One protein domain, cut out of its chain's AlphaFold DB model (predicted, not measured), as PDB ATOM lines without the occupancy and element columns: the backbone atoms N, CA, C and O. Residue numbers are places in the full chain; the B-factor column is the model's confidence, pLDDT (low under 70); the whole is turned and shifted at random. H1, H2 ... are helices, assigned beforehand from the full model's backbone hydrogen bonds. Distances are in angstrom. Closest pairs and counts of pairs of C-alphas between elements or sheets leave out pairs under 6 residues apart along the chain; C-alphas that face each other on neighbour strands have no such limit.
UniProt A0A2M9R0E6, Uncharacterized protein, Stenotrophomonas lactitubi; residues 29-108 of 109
ATOM      1  N   ASN A  29     -25.794 -62.521  -6.211       57.78
ATOM      2  CA  ASN A  29     -27.190 -62.683  -6.625       57.78
ATOM      3  C   ASN A  29     -28.143 -62.600  -5.425       57.78
ATOM      4  O   ASN A  29     -29.171 -61.929  -5.524       57.78
ATOM      5  N   GLU A  30     -27.790 -63.207  -4.292       59.31
ATOM      6  CA  GLU A  30     -28.523 -63.103  -3.022       59.31
ATOM      7  C   GLU A  30     -28.583 -61.646  -2.546       59.31
ATOM      8  O   GLU A  30     -29.631 -61.135  -2.152       59.31
ATOM      9  N   VAL A  31     -27.473 -60.928  -2.707       52.94
ATOM     10  CA  VAL A  31     -27.351 -59.497  -2.425       52.94
ATOM     11  C   VAL A  31     -28.311 -58.644  -3.277       52.94
ATOM     12  O   VAL A  31     -28.898 -57.683  -2.776       52.94
ATOM     13  N   MET A  32     -28.519 -58.997  -4.550       57.59
ATOM     14  CA  MET A  32     -29.433 -58.276  -5.452       57.59
ATOM     15  C   MET A  32     -30.908 -58.648  -5.230       57.59
ATOM     16  O   MET A  32     -31.800 -57.858  -5.549       57.59
ATOM     17  N   GLN A  33     -31.184 -59.834  -4.682       55.72
ATOM     18  CA  GLN A  33     -32.527 -60.243  -4.271       55.72
ATOM     19  C   GLN A  33     -32.949 -59.529  -2.977       55.72
ATOM     20  O   GLN A  33     -34.060 -59.000  -2.904       55.72
ATOM     21  N   ASP A  34     -32.026 -59.383  -2.024       53.91
ATOM     22  CA  ASP A  34     -32.224 -58.611  -0.796       53.91
ATOM     23  C   ASP A  34     -32.522 -57.123  -1.052       53.91
ATOM     24  O   ASP A  34     -33.296 -56.525  -0.310       53.91
ATOM     25  N   GLU A  35     -31.987 -56.500  -2.113       51.47
ATOM     26  CA  GLU A  35     -32.326 -55.104  -2.456       51.47
ATOM     27  C   GLU A  35     -33.843 -54.912  -2.678       51.47
ATOM     28  O   GLU A  35     -34.383 -53.833  -2.406       51.47
ATOM     29  N   ARG A  36     -34.545 -55.951  -3.152       59.41
ATOM     30  CA  ARG A  36     -35.990 -55.910  -3.427       59.41
ATOM     31  C   ARG A  36     -36.849 -56.176  -2.190       59.41
ATOM     32  O   ARG A  36     -37.957 -55.648  -2.129       59.41
ATOM     33  N   GLU A  37     -36.359 -56.966  -1.239       68.06
ATOM     34  CA  GLU A  37     -37.117 -57.408  -0.055       68.06
ATOM     35  C   GLU A  37     -36.765 -56.602   1.211       68.06
ATOM     36  O   GLU A  37     -37.647 -56.293   2.011       68.06
ATOM     37  N   ASP A  38     -35.507 -56.175   1.358       81.00
ATOM     38  CA  ASP A  38     -34.986 -55.380   2.474       81.00
ATOM     39  C   ASP A  38     -33.891 -54.408   1.996       81.00
ATOM     40  O   ASP A  38     -32.688 -54.561   2.238       81.00
ATOM     41  N   ARG A  39     -34.331 -53.345   1.318       79.94
ATOM     42  CA  ARG A  39     -33.444 -52.326   0.746       79.94
ATOM     43  C   ARG A  39     -32.514 -51.678   1.780       79.94
ATOM     44  O   ARG A  39     -31.392 -51.293   1.445       79.94
ATOM     45  N   LEU A  40     -32.968 -51.538   3.027       86.19
ATOM     46  CA  LEU A  40     -32.174 -50.942   4.100       86.19
ATOM     47  C   LEU A  40     -31.158 -51.939   4.673       86.19
ATOM     48  O   LEU A  40     -30.006 -51.565   4.902       86.19
ATOM     49  N   GLY A  41     -31.544 -53.196   4.886       85.62
ATOM     50  CA  GLY A  41     -30.617 -54.240   5.312       85.62
ATOM     51  C   GLY A  41     -29.551 -54.534   4.265       85.62
ATOM     52  O   GLY A  41     -28.381 -54.672   4.628       85.62
ATOM     53  N   PHE A  42     -29.913 -54.519   2.979       86.44
ATOM     54  CA  PHE A  42     -28.953 -54.552   1.877       86.44
ATOM     55  C   PHE A  42     -27.971 -53.377   1.973       86.44
ATOM     56  O   PHE A  42     -26.760 -53.587   2.007       86.44
ATOM     57  N   ALA A  43     -28.475 -52.146   2.113       89.81
ATOM     58  CA  ALA A  43     -27.640 -50.952   2.233       89.81
ATOM     59  C   ALA A  43     -26.668 -51.007   3.426       89.81
ATOM     60  O   ALA A  43     -25.492 -50.649   3.301       89.81
ATOM     61  N   ARG A  44     -27.130 -51.526   4.568       92.31
ATOM     62  CA  ARG A  44     -26.308 -51.768   5.761       92.31
ATOM     63  C   ARG A  44     -25.211 -52.804   5.505       92.31
ATOM     64  O   ARG A  44     -24.045 -52.528   5.784       92.31
ATOM     65  N   ARG A  45     -25.563 -53.989   4.987       89.31
ATOM     66  CA  ARG A  45     -24.604 -55.077   4.706       89.31
ATOM     67  C   ARG A  45     -23.572 -54.654   3.665       89.31
ATOM     68  O   ARG A  45     -22.383 -54.853   3.891       89.31
ATOM     69  N   ALA A  46     -24.012 -54.004   2.589       88.25
ATOM     70  CA  ALA A  46     -23.133 -53.469   1.555       88.25
ATOM     71  C   ALA A  46     -22.138 -52.454   2.137       88.25
ATOM     72  O   ALA A  46     -20.942 -52.552   1.875       88.25
ATOM     73  N   THR A  47     -22.605 -51.532   2.987       91.44
ATOM     74  CA  THR A  47     -21.722 -50.558   3.647       91.44
ATOM     75  C   THR A  47     -20.654 -51.250   4.493       91.44
ATOM     76  O   THR A  47     -19.483 -50.896   4.402       91.44
ATOM     77  N   PHE A  48     -21.018 -52.257   5.291       91.12
ATOM     78  CA  PHE A  48     -20.036 -52.973   6.107       91.12
ATOM     79  C   PHE A  48     -19.068 -53.818   5.284       91.12
ATOM     80  O   PHE A  48     -17.876 -53.796   5.575       91.12
ATOM     81  N   ALA A  49     -19.541 -54.490   4.235       88.25
ATOM     82  CA  ALA A  49     -18.676 -55.244   3.332       88.25
ATOM     83  C   ALA A  49     -17.617 -54.342   2.674       88.25
ATOM     84  O   ALA A  49     -16.464 -54.737   2.546       88.25
ATOM     85  N   LEU A  50     -17.960 -53.099   2.314       90.62
ATOM     86  CA  LEU A  50     -16.980 -52.145   1.782       90.62
ATOM     87  C   LEU A  50     -15.870 -51.810   2.787       90.62
ATOM     88  O   LEU A  50     -14.720 -51.652   2.388       90.62
ATOM     89  N   LEU A  51     -16.196 -51.720   4.080       92.06
ATOM     90  CA  LEU A  51     -15.232 -51.387   5.133       92.06
ATOM     91  C   LEU A  51     -14.256 -52.528   5.440       92.06
ATOM     92  O   LEU A  51     -13.182 -52.277   5.981       92.06
ATOM     93  N   THR A  52     -14.612 -53.772   5.109       90.81
ATOM     94  CA  THR A  52     -13.743 -54.938   5.321       90.81
ATOM     95  C   THR A  52     -12.770 -55.175   4.166       90.81
ATOM     96  O   THR A  52     -11.805 -55.918   4.327       90.81
ATOM     97  N   GLN A  53     -12.999 -54.555   3.005       89.38
ATOM     98  CA  GLN A  53     -12.143 -54.715   1.833       89.38
ATOM     99  C   GLN A  53     -10.958 -53.745   1.869       89.38
ATOM    100  O   GLN A  53     -11.078 -52.580   2.248       89.38
ATOM    101  N   SER A  54      -9.794 -54.211   1.416       90.69
ATOM    102  CA  SER A  54      -8.643 -53.330   1.204       90.69
ATOM    103  C   SER A  54      -8.893 -52.389   0.023       90.69
ATOM    104  O   SER A  54      -9.622 -52.727  -0.910       90.69
ATOM    105  N   GLY A  55      -8.237 -51.225   0.004       87.81
ATOM    106  CA  GLY A  55      -8.347 -50.290  -1.125       87.81
ATOM    107  C   GLY A  55      -7.986 -50.928  -2.475       87.81
ATOM    108  O   GLY A  55      -8.665 -50.684  -3.465       87.81
ATOM    109  N   ALA A  56      -6.978 -51.809  -2.505       91.62
ATOM    110  CA  ALA A  56      -6.626 -52.577  -3.701       91.62
ATOM    111  C   ALA A  56      -7.744 -53.549  -4.116       91.62
ATOM    112  O   ALA A  56      -8.096 -53.595  -5.290       91.62
ATOM    113  N   GLY A  57      -8.354 -54.256  -3.156       88.38
ATOM    114  CA  GLY A  57      -9.480 -55.156  -3.419       88.38
ATOM    115  C   GLY A  57     -10.740 -54.426  -3.898       88.38
ATOM    116  O   GLY A  57     -11.476 -54.950  -4.728       88.38
ATOM    117  N   LEU A  58     -10.972 -53.193  -3.437       88.88
ATOM    118  CA  LEU A  58     -12.047 -52.339  -3.952       88.88
ATOM    119  C   LEU A  58     -11.778 -51.890  -5.394       88.88
ATOM    120  O   LEU A  58     -12.684 -51.929  -6.224       88.88
ATOM    121  N   ILE A  59     -10.541 -51.487  -5.708       91.12
ATOM    122  CA  ILE A  59     -10.149 -51.093  -7.072       91.12
ATOM    123  C   ILE A  59     -10.265 -52.279  -8.032       91.12
ATOM    124  O   ILE A  59     -10.749 -52.104  -9.144       91.12
ATOM    125  N   GLU A  60      -9.859 -53.478  -7.616       89.12
ATOM    126  CA  GLU A  60     -10.012 -54.695  -8.413       89.12
ATOM    127  C   GLU A  60     -11.494 -55.061  -8.603       89.12
ATOM    128  O   GLU A  60     -11.935 -55.256  -9.734       89.12
ATOM    129  N   GLY A  61     -12.288 -55.066  -7.525       85.81
ATOM    130  CA  GLY A  61     -13.703 -55.457  -7.563       85.81
ATOM    131  C   GLY A  61     -14.619 -54.497  -8.337       85.81
ATOM    132  O   GLY A  61     -15.609 -54.927  -8.938       85.81
ATOM    133  N   PHE A  62     -14.298 -53.199  -8.356       88.19
ATOM    134  CA  PHE A  62     -15.023 -52.198  -9.154       88.19
ATOM    135  C   PHE A  62     -14.348 -51.853 -10.484       88.19
ATOM    136  O   PHE A  62     -14.960 -51.216 -11.346       88.19
ATOM    137  N   GLY A  63     -13.099 -52.272 -10.665       81.56
ATOM    138  CA  GLY A  63     -12.358 -52.135 -11.906       81.56
ATOM    139  C   GLY A  63     -12.960 -52.966 -13.040       81.56
ATOM    140  O   GLY A  63     -14.000 -53.614 -12.911       81.56
ATOM    141  N   SER A  64     -12.300 -52.959 -14.199       75.19
ATOM    142  CA  SER A  64     -12.658 -53.814 -15.347       75.19
ATOM    143  C   SER A  64     -14.102 -53.672 -15.874       75.19
ATOM    144  O   SER A  64     -14.702 -54.628 -16.354       75.19
ATOM    145  N   GLY A  65     -14.661 -52.458 -15.836       77.31
ATOM    146  CA  GLY A  65     -15.967 -52.162 -16.447       77.31
ATOM    147  C   GLY A  65     -17.172 -52.340 -15.520       77.31
ATOM    148  O   GLY A  65     -18.306 -52.175 -15.968       77.31
ATOM    149  N   ASN A  66     -16.961 -52.589 -14.223       86.62
ATOM    150  CA  ASN A  66     -18.033 -52.699 -13.230       86.62
ATOM    151  C   ASN A  66     -18.519 -51.332 -12.689       86.62
ATOM    152  O   ASN A  66     -18.806 -51.163 -11.501       86.62
ATOM    153  N   GLN A  67     -18.653 -50.330 -13.565       87.06
ATOM    154  CA  GLN A  67     -19.082 -48.981 -13.172       87.06
ATOM    155  C   GLN A  67     -20.493 -48.976 -12.562       87.06
ATOM    156  O   GLN A  67     -20.748 -48.288 -11.576       87.06
ATOM    157  N   LYS A  68     -21.404 -49.802 -13.092       86.12
ATOM    158  CA  LYS A  68     -22.760 -49.947 -12.540       86.12
ATOM    159  C   LYS A  68     -22.755 -50.503 -11.113       86.12
ATOM    160  O   LYS A  68     -23.577 -50.074 -10.304       86.12
ATOM    161  N   GLY A  69     -21.845 -51.430 -10.804       86.94
ATOM    162  CA  GLY A  69     -21.671 -51.962  -9.454       86.94
ATOM    163  C   GLY A  69     -21.175 -50.894  -8.483       86.94
ATOM    164  O   GLY A  69     -21.726 -50.764  -7.392       86.94
ATOM    165  N   LEU A  70     -20.216 -50.065  -8.912       88.12
ATOM    166  CA  LEU A  70     -19.731 -48.933  -8.118       88.12
ATOM    167  C   LEU A  70     -20.849 -47.921  -7.827       88.12
ATOM    168  O   LEU A  70     -21.061 -47.540  -6.679       88.12
ATOM    169  N   GLU A  71     -21.617 -47.529  -8.845       89.25
ATOM    170  CA  GLU A  71     -22.761 -46.627  -8.670       89.25
ATOM    171  C   GLU A  71     -23.836 -47.223  -7.744       89.25
ATOM    172  O   GLU A  71     -24.445 -46.506  -6.948       89.25
ATOM    173  N   GLY A  72     -24.073 -48.536  -7.829       87.00
ATOM    174  CA  GLY A  72     -24.959 -49.263  -6.919       87.00
ATOM    175  C   GLY A  72     -24.481 -49.197  -5.471       87.00
ATOM    176  O   GLY A  72     -25.251 -48.806  -4.592       87.00
ATOM    177  N   ALA A  73     -23.199 -49.483  -5.236       89.94
ATOM    178  CA  ALA A  73     -22.577 -49.394  -3.919       89.94
ATOM    179  C   ALA A  73     -22.663 -47.970  -3.342       89.94
ATOM    180  O   ALA A  73     -23.042 -47.795  -2.186       89.94
ATOM    181  N   MET A  74     -22.414 -46.938  -4.157       91.31
ATOM    182  CA  MET A  74     -22.561 -45.539  -3.738       91.31
ATOM    183  C   MET A  74     -24.001 -45.201  -3.324       91.31
ATOM    184  O   MET A  74     -24.209 -44.559  -2.295       91.31
ATOM    185  N   ARG A  75     -25.009 -45.648  -4.086       89.94
ATOM    186  CA  ARG A  75     -26.425 -45.441  -3.730       89.94
ATOM    187  C   ARG A  75     -26.812 -46.168  -2.444       89.94
ATOM    188  O   ARG A  75     -27.549 -45.606  -1.638       89.94
ATOM    189  N   ALA A  76     -26.319 -47.390  -2.250       88.56
ATOM    190  CA  ALA A  76     -26.540 -48.163  -1.034       88.56
ATOM    191  C   ALA A  76     -25.956 -47.442   0.194       88.56
ATOM    192  O   ALA A  76     -26.662 -47.235   1.180       88.56
ATOM    193  N   VAL A  77     -24.712 -46.960   0.105       94.81
ATOM    194  CA  VAL A  77     -24.074 -46.188   1.185       94.81
ATOM    195  C   VAL A  77     -24.849 -44.903   1.483       94.81
ATOM    196  O   VAL A  77     -25.137 -44.622   2.644       94.81
ATOM    197  N   ALA A  78     -25.254 -44.151   0.455       95.19
ATOM    198  CA  ALA A  78     -26.035 -42.926   0.633       95.19
ATOM    199  C   ALA A  78     -27.384 -43.185   1.329       95.19
ATOM    200  O   ALA A  78     -27.788 -42.424   2.209       95.19
ATOM    201  N   LEU A  79     -28.067 -44.281   0.977       91.62
ATOM    202  CA  LEU A  79     -29.311 -44.688   1.630       91.62
ATOM    203  C   LEU A  79     -29.089 -45.007   3.114       91.62
ATOM    204  O   LEU A  79     -29.859 -44.552   3.961       91.62
ATOM    205  N   PHE A  80     -28.036 -45.763   3.439       93.75
ATOM    206  CA  PHE A  80     -27.741 -46.114   4.826       93.75
ATOM    207  C   PHE A  80     -27.330 -44.887   5.650       93.75
ATOM    208  O   PHE A  80     -27.789 -44.729   6.780       93.75
ATOM    209  N   GLN A  81     -26.555 -43.967   5.071       97.06
ATOM    210  CA  GLN A  81     -26.200 -42.702   5.713       97.06
ATOM    211  C   GLN A  81     -27.440 -41.865   6.052       97.06
ATOM    212  O   GLN A  81     -27.568 -41.401   7.185       97.06
ATOM    213  N   ALA A  82     -28.368 -41.703   5.105       94.00
ATOM    214  CA  ALA A  82     -29.611 -40.967   5.339       94.00
ATOM    215  C   ALA A  82     -30.454 -41.613   6.451       94.00
ATOM    216  O   ALA A  82     -31.013 -40.917   7.300       94.00
ATOM    217  N   HIS A  83     -30.505 -42.947   6.487       90.38
ATOM    218  CA  HIS A  83     -31.188 -43.669   7.554       90.38
ATOM    219  C   HIS A  83     -30.550 -43.425   8.930       90.38
ATOM    220  O   HIS A  83     -31.267 -43.144   9.888       90.38
ATOM    221  N   LEU A  84     -29.218 -43.490   9.040       95.00
ATOM    222  CA  LEU A  84     -28.519 -43.243  10.305       95.00
ATOM    223  C   LEU A  84     -28.764 -41.824  10.831       95.00
ATOM    224  O   LEU A  84     -29.031 -41.658  12.019       95.00
ATOM    225  N   GLN A  85     -28.744 -40.822   9.950       96.81
ATOM    226  CA  GLN A  85     -29.042 -39.431  10.309       96.81
ATOM    227  C   GLN A  85     -30.470 -39.264  10.840       96.81
ATOM    228  O   GLN A  85     -30.698 -38.561  11.825       96.81
ATOM    229  N   GLU A  86     -31.443 -39.931  10.218       87.12
ATOM    230  CA  GLU A  86     -32.825 -39.901  10.696       87.12
ATOM    231  C   GLU A  86     -32.973 -40.601  12.053       87.12
ATOM    232  O   GLU A  86     -33.652 -40.087  12.946       87.12
ATOM    233  N   MET A  87     -32.298 -41.736  12.252       87.56
ATOM    234  CA  MET A  87     -32.306 -42.443  13.533       87.56
ATOM    235  C   MET A  87     -31.671 -41.618  14.656       87.56
ATOM    236  O   MET A  87     -32.227 -41.570  15.752       87.56
ATOM    237  N   GLU A  88     -30.563 -40.926  14.385       96.50
ATOM    238  CA  GLU A  88     -29.938 -39.988  15.325       96.50
ATOM    239  C   GLU A  88     -30.903 -38.852  15.698       96.50
ATOM    240  O   GLU A  88     -31.116 -38.564  16.880       96.50
ATOM    241  N   ARG A  89     -31.570 -38.254  14.702       93.12
ATOM    242  CA  ARG A  89     -32.567 -37.198  14.918       93.12
ATOM    243  C   ARG A  89     -33.725 -37.674  15.799       93.12
ATOM    244  O   ARG A  89     -34.121 -36.974  16.734       93.12
ATOM    245  N   LEU A  90     -34.284 -38.849  15.506       78.75
ATOM    246  CA  LEU A  90     -35.391 -39.432  16.267       78.75
ATOM    247  C   LEU A  90     -34.971 -39.795  17.695       78.75
ATOM    248  O   LEU A  90     -35.716 -39.504  18.634       78.75
ATOM    249  N   ALA A  91     -33.778 -40.369  17.870       84.56
ATOM    250  CA  ALA A  91     -33.223 -40.678  19.182       84.56
ATOM    251  C   ALA A  91     -33.073 -39.411  20.038       84.56
ATOM    252  O   ALA A  91     -33.536 -39.390  21.178       84.56
ATOM    253  N   GLY A  92     -32.548 -38.320  19.469       91.75
ATOM    254  CA  GLY A  92     -32.440 -37.038  20.168       91.75
ATOM    255  C   GLY A  92     -33.796 -36.428  20.559       91.75
ATOM    256  O   GLY A  92     -33.920 -35.788  21.604       91.75
ATOM    257  N   ILE A  93     -34.851 -36.638  19.763       90.38
ATOM    258  CA  ILE A  93     -36.219 -36.238  20.147       90.38
ATOM    259  C   ILE A  93     -36.723 -37.091  21.314       90.38
ATOM    260  O   ILE A  93     -37.297 -36.550  22.262       90.38
ATOM    261  N   ALA A  94     -36.532 -38.409  21.252       75.75
ATOM    262  CA  ALA A  94     -36.950 -39.320  22.313       75.75
ATOM    263  C   ALA A  94     -36.244 -39.001  23.639       75.75
ATOM    264  O   ALA A  94     -36.907 -38.912  24.672       75.75
ATOM    265  N   GLU A  95     -34.939 -38.730  23.601       93.44
ATOM    266  CA  GLU A  95     -34.153 -38.314  24.763       93.44
ATOM    267  C   GLU A  95     -34.741 -37.064  25.432       93.44
ATOM    268  O   GLU A  95     -35.015 -37.077  26.631       93.44
ATOM    269  N   LYS A  96     -35.034 -36.007  24.662       94.88
ATOM    270  CA  LYS A  96     -35.646 -34.775  25.197       94.88
ATOM    271  C   LYS A  96     -36.996 -35.032  25.866       94.88
ATOM    272  O   LYS A  96     -37.313 -34.416  26.883       94.88
ATOM    273  N   ARG A  97     -37.804 -35.945  25.314       88.81
ATOM    274  CA  ARG A  97     -39.084 -36.336  25.930       88.81
ATOM    275  C   ARG A  97     -38.857 -37.041  27.265       88.81
ATOM    276  O   ARG A  97     -39.556 -36.731  28.223       88.81
ATOM    277  N   LEU A  98     -37.875 -37.938  27.343       83.81
ATOM    278  CA  LEU A  98     -37.517 -38.618  28.590       83.81
ATOM    279  C   LEU A  98     -36.982 -37.642  29.645       83.81
ATOM    280  O   LEU A  98     -37.376 -37.740  30.803       83.81
ATOM    281  N   GLN A  99     -36.163 -36.663  29.253       94.62
ATOM    282  CA  GLN A  99     -35.691 -35.599  30.150       94.62
ATOM    283  C   GLN A  99     -36.857 -34.789  30.733       94.62
ATOM    284  O   GLN A  99     -36.888 -34.531  31.934       94.62
ATOM    285  N   HIS A 100     -37.849 -34.435  29.909       91.69
ATOM    286  CA  HIS A 100     -39.043 -33.736  30.382       91.69
ATOM    287  C   HIS A 100     -39.858 -34.584  31.370       91.69
ATOM    288  O   HIS A 100     -40.262 -34.087  32.418       91.69
ATOM    289  N   VAL A 101     -40.067 -35.871  31.069       88.38
ATOM    290  CA  VAL A 101     -40.745 -36.799  31.990       88.38
ATOM    291  C   VAL A 101     -39.997 -36.885  33.320       88.38
ATOM    292  O   VAL A 101     -40.620 -36.761  34.371       88.38
ATOM    293  N   ALA A 102     -38.670 -37.034  33.288       92.19
ATOM    294  CA  ALA A 102     -37.848 -37.075  34.494       92.19
ATOM    295  C   ALA A 102     -37.978 -35.788  35.327       92.19
ATOM    296  O   ALA A 102     -38.095 -35.861  36.548       92.19
ATOM    297  N   GLN A 103     -38.019 -34.621  34.678       95.88
ATOM    298  CA  GLN A 103     -38.203 -33.337  35.355       95.88
ATOM    299  C   GLN A 103     -39.571 -33.229  36.038       95.88
ATOM    300  O   GLN A 103     -39.633 -32.815  37.190       95.88
ATOM    301  N   VAL A 104     -40.653 -33.619  35.356       95.81
ATOM    302  CA  VAL A 104     -42.010 -33.598  35.931       95.81
ATOM    303  C   VAL A 104     -42.098 -34.516  37.147       95.81
ATOM    304  O   VAL A 104     -42.628 -34.109  38.180       95.81
ATOM    305  N   LEU A 105     -41.546 -35.728  37.046       91.62
ATOM    306  CA  LEU A 105     -41.538 -36.685  38.152       91.62
ATOM    307  C   LEU A 105     -40.756 -36.152  39.358       91.62
ATOM    308  O   LEU A 105     -41.248 -36.244  40.472       91.62
ATOM    309  N   ALA A 106     -39.603 -35.514  39.140       92.81
ATOM    310  CA  ALA A 106     -38.801 -34.928  40.218       92.81
ATOM    311  C   ALA A 106     -39.471 -33.737  40.934       92.81
ATOM    312  O   ALA A 106     -39.031 -33.355  42.012       92.81
ATOM    313  N   THR A 107     -40.496 -33.122  40.334       87.75
ATOM    314  CA  THR A 107     -41.275 -32.020  40.940       87.75
ATOM    315  C   THR A 107     -42.587 -32.469  41.583       87.75
ATOM    316  O   THR A 107     -43.299 -31.641  42.144       87.75
ATOM    317  N   ALA A 108     -42.939 -33.748  41.438       73.06
ATOM    318  CA  ALA A 108     -44.138 -34.340  42.023       73.06
ATOM    319  C   ALA A 108     -43.883 -34.977  43.408       73.06
ATOM    320  O   ALA A 108     -44.847 -35.404  44.044       73.06
TER     321      ALA A 108
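What this domain is: This is residues 29 to 108 of the 109 residues of an uncharacterized protein of Stenotrophomonas lactitubi (UniProt A0A2M9R0E6). One very long helix, H4, makes the longest axis; H2 crosses it about at right angles near its first part, with the short helices H1 and H3 by opposite ends of H2. The last stretch of H4, with residues 107 and 108 after it, sticks out as a bare arm from this small body. The printed part has 80 residues, with four named helices in the order H1, H2, H3, H4 and no named strand, and its class is all helix. The whole is extended, with a radius of gyration of the C-alphas of 19.4 A and spans of 68 by 28 by 16 A.

Where its parts are: H4 covers residues 67 to 106 and is 58.6 A long, from C-alpha 67 at (-19.082, -48.981, -13.172) to C-alpha 106 at (-38.801, -34.928, 40.218). H2 covers residues 39 to 52 and is 20.4 A long. H1, residues 29 to 37, is 13.0 A long and begins with C-alpha 29 at (-27.190, -62.683, -6.625). H3, residues 55 to 62, is 10.6 A long.

How they stand to each other: H4 touches H2 with residues 73 to 80 alone, about perpendicular at 73 degrees; their closest C-alphas, of Ala 43 and Ala 76, are 4.4 A apart. H1 and H2 form a helical hairpin and touch at a steep tilt of 39 degrees, opposite ways, with the closest C-alphas, of Glu 35 and Phe 42, 5.5 A apart. H3 is close to but not clearly touching H4, with the closest C-alphas, of Phe 62 and Leu 70, 5.8 A apart. H1 is apart from H3 and H4. Each O i to N i+4 pair is within hydrogen-bond range in H2, H3 and H4; in H1 4 of 5 are.

The domain as a whole: The C-alphas of Ser 64 and Ala 108, the two farthest apart, are 68.3 A apart. Residues 85 to 108, of which 85 to 106 belong to H4, stand free. The printed part has no cut, and its three links are tight. Residues 29 to 37 have pLDDT under 70.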